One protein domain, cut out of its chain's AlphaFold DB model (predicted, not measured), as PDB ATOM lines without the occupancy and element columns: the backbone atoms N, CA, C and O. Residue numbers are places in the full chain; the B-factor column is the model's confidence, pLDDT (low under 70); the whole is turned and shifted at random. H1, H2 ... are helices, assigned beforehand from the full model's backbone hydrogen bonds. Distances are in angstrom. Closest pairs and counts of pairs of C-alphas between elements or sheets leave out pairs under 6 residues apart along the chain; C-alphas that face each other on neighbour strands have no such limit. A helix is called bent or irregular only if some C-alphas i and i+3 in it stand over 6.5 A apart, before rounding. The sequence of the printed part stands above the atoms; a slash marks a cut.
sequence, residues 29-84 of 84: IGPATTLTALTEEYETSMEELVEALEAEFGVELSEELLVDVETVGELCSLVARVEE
ATOM      1  N   ILE A  29     -15.729  22.615   5.309       87.38
ATOM      2  CA  ILE A  29     -14.622  23.081   6.152       87.38
ATOM      3  C   ILE A  29     -13.307  22.941   5.392       87.38
ATOM      4  O   ILE A  29     -12.908  21.859   4.944       87.38
ATOM      5  N   GLY A  30     -12.633  24.064   5.206       88.25
ATOM      6  CA  GLY A  30     -11.373  24.156   4.496       88.25
ATOM      7  C   GLY A  30     -10.292  24.773   5.371       88.25
ATOM      8  O   GLY A  30     -10.569  25.261   6.462       88.25
ATOM      9  N   PRO A  31      -9.049  24.823   4.876       87.88
ATOM     10  CA  PRO A  31      -7.957  25.472   5.595       87.88
ATOM     11  C   PRO A  31      -8.181  26.980   5.796       87.88
ATOM     12  O   PRO A  31      -7.600  27.552   6.703       87.88
ATOM     13  N   ALA A  32      -9.017  27.612   4.965       88.88
ATOM     14  CA  ALA A  32      -9.385  29.023   5.091       88.88
ATOM     15  C   ALA A  32     -10.564  29.265   6.050       88.88
ATOM     16  O   ALA A  32     -10.928  30.415   6.282       88.88
ATOM     17  N   THR A  33     -11.192  28.207   6.569       90.44
ATOM     18  CA  THR A  33     -12.271  28.341   7.547       90.44
ATOM     19  C   THR A  33     -11.677  28.796   8.875       90.44
ATOM     20  O   THR A  33     -10.694  28.222   9.351       90.44
ATOM     21  N   THR A  34     -12.260  29.837   9.464       90.81
ATOM     22  CA  THR A  34     -11.846  30.337  10.776       90.81
ATOM     23  C   THR A  34     -12.378  29.431  11.876       90.81
ATOM     24  O   THR A  34     -13.481  28.889  11.777       90.81
ATOM     25  N   LEU A  35     -11.600  29.276  12.946       87.19
ATOM     26  CA  LEU A  35     -12.035  28.510  14.112       87.19
ATOM     27  C   LEU A  35     -13.254  29.158  14.772       87.19
ATOM     28  O   LEU A  35     -14.167  28.454  15.181       87.19
ATOM     29  N   THR A  36     -13.331  30.489  14.776       87.56
ATOM     30  CA  THR A  36     -14.496  31.218  15.295       87.56
ATOM     31  C   THR A  36     -15.779  30.851  14.550       87.56
ATOM     32  O   THR A  36     -16.770  30.510  15.189       87.56
ATOM     33  N   ALA A  37     -15.750  30.828  13.211       88.19
ATOM     34  CA  ALA A  37     -16.917  30.438  12.421       88.19
ATOM     35  C   ALA A  37     -17.326  28.988  12.706       88.19
ATOM     36  O   ALA A  37     -18.511  28.697  12.802       88.19
ATOM     37  N   LEU A  38     -16.352  28.097  12.908       85.06
ATOM     38  CA  LEU A  38     -16.610  26.720  13.321       85.06
ATOM     39  C   LEU A  38     -17.321  26.642  14.675       85.06
ATOM     40  O   LEU A  38     -18.322  25.948  14.793       85.06
ATOM     41  N   THR A  39     -16.828  27.361  15.681       85.69
ATOM     42  CA  THR A  39     -17.417  27.343  17.028       85.69
ATOM     43  C   THR A  39     -18.769  28.053  17.119       85.69
ATOM     44  O   THR A  39     -19.544  27.785  18.031       85.69
ATOM     45  N   GLU A  40     -19.058  28.984  16.206       87.88
ATOM     46  CA  GLU A  40     -20.349  29.681  16.147       87.88
ATOM     47  C   GLU A  40     -21.399  28.905  15.343       87.88
ATOM     48  O   GLU A  40     -22.575  28.889  15.706       87.88
ATOM     49  N   GLU A  41     -20.989  28.289  14.232       87.25
ATOM     50  CA  GLU A  41     -21.888  27.588  13.311       87.25
ATOM     51  C   GLU A  41     -22.162  26.142  13.747       87.25
ATOM     52  O   GLU A  41     -23.228  25.599  13.449       87.25
ATOM     53  N   TYR A  42     -21.239  25.532  14.493       85.81
ATOM     54  CA  TYR A  42     -21.325  24.145  14.933       85.81
ATOM     55  C   TYR A  42     -21.206  24.030  16.454       85.81
ATOM     56  O   TYR A  42     -20.586  24.858  17.113       85.81
ATOM     57  N   GLU A  43     -21.774  22.961  17.018       82.94
ATOM     58  CA  GLU A  43     -21.647  22.613  18.441       82.94
ATOM     59  C   GLU A  43     -20.244  22.048  18.738       82.94
ATOM     60  O   GLU A  43     -20.094  20.894  19.132       82.94
ATOM     61  N   THR A  44     -19.199  22.833  18.475       84.06
ATOM     62  CA  THR A  44     -17.802  22.465  18.716       84.06
ATOM     63  C   THR A  44     -17.044  23.625  19.350       84.06
ATOM     64  O   THR A  44     -17.435  24.784  19.219       84.06
ATOM     65  N   SER A  45     -15.949  23.320  20.040       86.38
ATOM     66  CA  SER A  45     -15.074  24.309  20.676       86.38
ATOM     67  C   SER A  45     -13.631  24.121  20.229       86.38
ATOM     68  O   SER A  45     -13.226  23.025  19.843       86.38
ATOM     69  N   MET A  46     -12.830  25.186  20.318       85.25
ATOM     70  CA  MET A  46     -11.401  25.114  20.006       85.25
ATOM     71  C   MET A  46     -10.690  24.054  20.855       85.25
ATOM     72  O   MET A  46      -9.948  23.253  20.303       85.25
ATOM     73  N   GLU A  47     -10.988  23.992  22.155       87.69
ATOM     74  CA  GLU A  47     -10.459  22.971  23.072       87.69
ATOM     75  C   GLU A  47     -10.791  21.545  22.613       87.69
ATOM     76  O   GLU A  47      -9.902  20.708  22.545       87.69
ATOM     77  N   GLU A  48     -12.036  21.267  22.213       89.00
ATOM     78  CA  GLU A  48     -12.420  19.928  21.739       89.00
ATOM     79  C   GLU A  48     -11.726  19.537  20.430       89.00
ATOM     80  O   GLU A  48     -11.377  18.372  20.228       89.00
ATOM     81  N   LEU A  49     -11.536  20.499  19.520       87.50
ATOM     82  CA  LEU A  49     -10.823  20.265  18.264       87.50
ATOM     83  C   LEU A  49      -9.340  19.997  18.523       87.50
ATOM     84  O   LEU A  49      -8.775  19.093  17.912       87.50
ATOM     85  N   VAL A  50      -8.732  20.760  19.431       89.44
ATOM     86  CA  VAL A  50      -7.343  20.578  19.861       89.44
ATOM     87  C   VAL A  50      -7.173  19.218  20.525       89.44
ATOM     88  O   VAL A  50      -6.379  18.428  20.032       89.44
ATOM     89  N   GLU A  51      -7.982  18.888  21.532       89.50
ATOM     90  CA  GLU A  51      -7.895  17.616  22.259       89.50
ATOM     91  C   GLU A  51      -8.069  16.417  21.310       89.50
ATOM     92  O   GLU A  51      -7.358  15.418  21.408       89.50
ATOM     93  N   ALA A  52      -8.974  16.519  20.329       89.25
ATOM     94  CA  ALA A  52      -9.150  15.481  19.319       89.25
ATOM     95  C   ALA A  52      -7.907  15.305  18.432       89.25
ATOM     96  O   ALA A  52      -7.554  14.172  18.102       89.25
ATOM     97  N   LEU A  53      -7.253  16.398  18.037       88.31
ATOM     98  CA  LEU A  53      -6.023  16.350  17.247       88.31
ATOM     99  C   LEU A  53      -4.850  15.823  18.078       88.31
ATOM    100  O   LEU A  53      -4.115  14.961  17.613       88.31
ATOM    101  N   GLU A  54      -4.692  16.288  19.310       89.38
ATOM    102  CA  GLU A  54      -3.673  15.803  20.242       89.38
ATOM    103  C   GLU A  54      -3.817  14.300  20.494       89.38
ATOM    104  O   GLU A  54      -2.842  13.557  20.400       89.38
ATOM    105  N   ALA A  55      -5.044  13.822  20.719       88.88
ATOM    106  CA  ALA A  55      -5.321  12.408  20.937       88.88
ATOM    107  C   ALA A  55      -5.093  11.539  19.687       88.88
ATOM    108  O   ALA A  55      -4.624  10.409  19.815       88.88
ATOM    109  N   GLU A  56      -5.431  12.037  18.493       86.38
ATOM    110  CA  GLU A  56      -5.271  11.293  17.234       86.38
ATOM    111  C   GLU A  56      -3.807  11.249  16.772       86.38
ATOM    112  O   GLU A  56      -3.316  10.207  16.338       86.38
ATOM    113  N   PHE A  57      -3.092  12.370  16.882       84.81
ATOM    114  CA  PHE A  57      -1.707  12.488  16.418       84.81
ATOM    115  C   PHE A  57      -0.673  12.229  17.517       84.81
ATOM    116  O   PHE A  57       0.508  12.103  17.213       84.81
ATOM    117  N   GLY A  58      -1.088  12.119  18.780       84.62
ATOM    118  CA  GLY A  58      -0.178  11.946  19.913       84.62
ATOM    119  C   GLY A  58       0.714  13.164  20.166       84.62
ATOM    120  O   GLY A  58       1.821  13.004  20.677       84.62
ATOM    121  N   VAL A  59       0.249  14.358  19.784       85.44
ATOM    122  CA  VAL A  59       0.973  15.629  19.941       85.44
ATOM    123  C   VAL A  59       0.414  16.428  21.115       85.44
ATOM    124  O   VAL A  59      -0.712  16.193  21.532       85.44
ATOM    125  N   GLU A  60       1.182  17.395  21.612       86.31
ATOM    126  CA  GLU A  60       0.742  18.341  22.644       86.31
ATOM    127  C   GLU A  60       0.911  19.767  22.095       86.31
ATOM    128  O   GLU A  60       2.024  20.202  21.776       86.31
ATOM    129  N   LEU A  61      -0.196  20.480  21.901       85.00
ATOM    130  CA  LEU A  61      -0.240  21.840  21.379       85.00
ATOM    131  C   LEU A  61      -0.276  22.823  22.546       85.00
ATOM    132  O   LEU A  61      -1.263  22.944  23.263       85.00
ATOM    133  N   SER A  62       0.803  23.583  22.721       83.88
ATOM    134  CA  SER A  62       0.854  24.598  23.774       83.88
ATOM    135  C   SER A  62      -0.176  25.707  23.542       83.88
ATOM    136  O   SER A  62      -0.296  26.228  22.434       83.88
ATOM    137  N   GLU A  63      -0.843  26.145  24.613       82.69
ATOM    138  CA  GLU A  63      -1.813  27.253  24.595       82.69
ATOM    139  C   GLU A  63      -1.232  28.542  23.986       82.69
ATOM    140  O   GLU A  63      -1.931  29.287  23.303       82.69
ATOM    141  N   GLU A  64       0.071  28.776  24.169       84.50
ATOM    142  CA  GLU A  64       0.795  29.892  23.549       84.50
ATOM    143  C   GLU A  64       0.771  29.832  22.015       84.50
ATOM    144  O   GLU A  64       0.625  30.863  21.372       84.50
ATOM    145  N   LEU A  65       0.881  28.635  21.425       84.00
ATOM    146  CA  LEU A  65       0.808  28.448  19.974       84.00
ATOM    147  C   LEU A  65      -0.624  28.598  19.472       84.00
ATOM    148  O   LEU A  65      -0.832  29.107  18.376       84.00
ATOM    149  N   LEU A  66      -1.595  28.160  20.274       84.38
ATOM    150  CA  LEU A  66      -3.020  28.235  19.965       84.38
ATOM    151  C   LEU A  66      -3.541  29.676  19.938       84.38
ATOM    152  O   LEU A  66      -4.488  29.955  19.210       84.38
ATOM    153  N   VAL A  67      -2.908  30.599  20.671       84.94
ATOM    154  CA  VAL A  67      -3.298  32.018  20.701       84.94
ATOM    155  C   VAL A  67      -3.166  32.707  19.338       84.94
ATOM    156  O   VAL A  67      -3.931  33.623  19.044       84.94
ATOM    157  N   ASP A  68      -2.216  32.260  18.514       84.69
ATOM    158  CA  ASP A  68      -1.959  32.789  17.168       84.69
ATOM    159  C   ASP A  68      -2.737  32.025  16.076       84.69
ATOM    160  O   ASP A  68      -2.600  32.322  14.892       84.69
ATOM    161  N   VAL A  69      -3.551  31.026  16.439       87.88
ATOM    162  CA  VAL A  69      -4.314  30.226  15.472       87.88
ATOM    163  C   VAL A  69      -5.669  30.862  15.212       87.88
ATOM    164  O   VAL A  69      -6.578  30.790  16.037       87.88
ATOM    165  N   GLU A  70      -5.856  31.390  14.007       89.75
ATOM    166  CA  GLU A  70      -7.152  31.930  13.581       89.75
ATOM    167  C   GLU A  70      -7.936  30.930  12.722       89.75
ATOM    168  O   GLU A  70      -9.174  30.895  12.734       89.75
ATOM    169  N   THR A  71      -7.223  30.096  11.962       92.06
ATOM    170  CA  THR A  71      -7.816  29.216  10.952       92.06
ATOM    171  C   THR A  71      -7.540  27.738  11.188       92.06
ATOM    172  O   THR A  71      -6.530  27.332  11.763       92.06
ATOM    173  N   VAL A  72      -8.420  26.893  10.647       90.50
ATOM    174  CA  VAL A  72      -8.234  25.434  10.626       90.50
ATOM    175  C   VAL A  72      -6.908  25.052   9.967       90.50
ATOM    176  O   VAL A  72      -6.223  24.141  10.419       90.50
ATOM    177  N   GLY A  73      -6.526  25.746   8.890       89.44
ATOM    178  CA  GLY A  73      -5.277  25.475   8.185       89.44
ATOM    179  C   GLY A  73      -4.041  25.712   9.051       89.44
ATOM    180  O   GLY A  73      -3.069  24.959   8.936       89.44
ATOM    181  N   GLU A  74      -4.081  26.720   9.919       90.38
ATOM    182  CA  GLU A  74      -3.017  27.015  10.881       90.38
ATOM    183  C   GLU A  74      -2.961  25.973  11.989       90.38
ATOM    184  O   GLU A  74      -1.877  25.454  12.258       90.38
ATOM    185  N   LEU A  75      -4.116  25.564  12.525       88.94
ATOM    186  CA  LEU A  75      -4.196  24.490  13.515       88.94
ATOM    187  C   LEU A  75      -3.594  23.186  12.970       88.94
ATOM    188  O   LEU A  75      -2.695  22.602  13.572       88.94
ATOM    189  N   CYS A  76      -4.012  22.770  11.772       88.81
ATOM    190  CA  CYS A  76      -3.460  21.583  11.117       88.81
ATOM    191  C   CYS A  76      -1.959  21.718  10.820       88.81
ATOM    192  O   CYS A  76      -1.238  20.721  10.779       88.81
ATOM    193  N   SER A  77      -1.482  22.938  10.560       88.12
ATOM    194  CA  SER A  77      -0.062  23.192  10.311       88.12
ATOM    195  C   SER A  77       0.763  23.128  11.593       88.12
ATOM    196  O   SER A  77       1.904  22.686  11.526       88.12
ATOM    197  N   LEU A  78       0.207  23.522  12.742       87.81
ATOM    198  CA  LEU A  78       0.852  23.343  14.042       87.81
ATOM    199  C   LEU A  78       1.025  21.865  14.376       87.81
ATOM    200  O   LEU A  78       2.147  21.448  14.635       87.81
ATOM    201  N   VAL A  79      -0.041  21.067  14.261       86.44
ATOM    202  CA  VAL A  79       0.016  19.608  14.476       86.44
ATOM    203  C   VAL A  79       1.101  18.973  13.604       86.44
ATOM    204  O   VAL A  79       1.932  18.210  14.084       86.44
ATOM    205  N   ALA A  80       1.165  19.360  12.327       84.69
ATOM    206  CA  ALA A  80       2.171  18.851  11.398       84.69
ATOM    207  C   ALA A  80       3.616  19.295  11.701       84.69
ATOM    208  O   ALA A  80       4.536  18.703  11.143       84.69
ATOM    209  N   ARG A  81       3.830  20.340  12.515       79.69
ATOM    210  CA  ARG A  81       5.167  20.826  12.909       79.69
ATOM    211  C   ARG A  81       5.690  20.192  14.193       79.69
ATOM    212  O   ARG A  81       6.893  20.246  14.404       79.69
ATOM    213  N   VAL A  82       4.822  19.642  15.044       69.88
ATOM    214  CA  VAL A  82       5.234  19.021  16.318       69.88
ATOM    215  C   VAL A  82       5.917  17.662  16.099       69.88
ATOM    216  O   VAL A  82       6.740  17.258  16.910       69.88
ATOM    217  N   GLU A  83       5.647  17.004  14.971       55.91
ATOM    218  CA  GLU A  83       6.257  15.724  14.569       55.91
ATOM    219  C   GLU A  83       7.655  15.855  13.911       55.91
ATOM    220  O   GLU A  83       8.194  14.855  13.433       55.91
ATOM    221  N   GLU A  84       8.239  17.063  13.828       47.47
ATOM    222  CA  GLU A  84       9.553  17.313  13.189       47.47
ATOM    223  C   GLU A  84      10.734  17.338  14.177       47.47
ATOM    224  O   GLU A  84      10.617  17.956  15.261       47.47
TER     225      GLU A  84
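Overview. This is residues 29 to 84 of the 84 residues of a protein of Symbiobacterium thermophilum (strain T / IAM 14863) (UniProt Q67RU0). Two longer helices, H2 and H4, run the same way side by side at a slant, and the short H1 points away from the end where both of them begin. A one-turn helix, H3, sits to one side of this pair, on the stretch that leads from the end of H2 back to the beginning of H4. The printed part has 56 residues with four named helices, in the order H1, H2, H3, H4, and no named strand; its class is all helix, with 34 residues in the named helices. The whole is compact, the radius of gyration of the C-alphas being 10.7 A, and the outline is elongated, with spans of 32 by 20 by 19 A along the three main axes of the C-alphas.

Along the chain. The printed part begins at Ile 29, whose C-alpha is at (-14.622, 23.081, 6.152). H1 takes residues 35 to 41, 9.9 A from first to last C-alpha, and begins with C-alpha 35 at (-12.035, 28.510, 14.112). H2 takes residues 46 to 57 and is the longest helix by residues, 16.3 A from first to last C-alpha. H3 takes residues 63 to 66, 4.9 A from first to last C-alpha. H4 takes residues 72 to 82, 16.0 A from first to last C-alpha, and ends with C-alpha 82 at (5.234, 19.021, 16.318). No helix is bent.

Arrangement. H1 is close to H2 but not clearly touching it; the closest C-alphas, those of Leu 35 and Met 46, are 6.8 A apart. The two run opposite ways at a steep tilt of 63 degrees. H1 is also close to H4 but not clearly touching it, and here the closest C-alphas are those of Leu 35 and Val 72, 6.0 A apart. These two run opposite ways at a steep tilt of 43 degrees. H2 and H4 only just touch, with 3 pairs of C-alphas within 8 A, and H2 does so with residues 53 to 57 alone. Their closest C-alphas are those of Leu 53 and Val 79, 7.4 A apart, and they run the same way at a steep tilt of 40 degrees. H2 and H3 are near each other, with 5 pairs of C-alphas within 10 A. H3 is close to H4 but not clearly touching it, the C-alphas of Leu 66 and Leu 75 being the closest at 7.6 A. H1 and H3 are apart. In H1, H2 and H4 every O i to N i+4 pair is within hydrogen-bond range; H3 is too short for such a pair, and its one O i to N i+3 pair is within range.

Size, cuts and confidence. The two C-alphas farthest apart are those of Glu 41 and Glu 84, 33.1 A. The printed part has no cut, and the links from H1 to H2, H2 to H3 and H3 to H4 are tight. It ends at Glu 84, the chain's last residue. The mean pLDDT of the printed part is 85.5, and residues 82 to 84 are under 70.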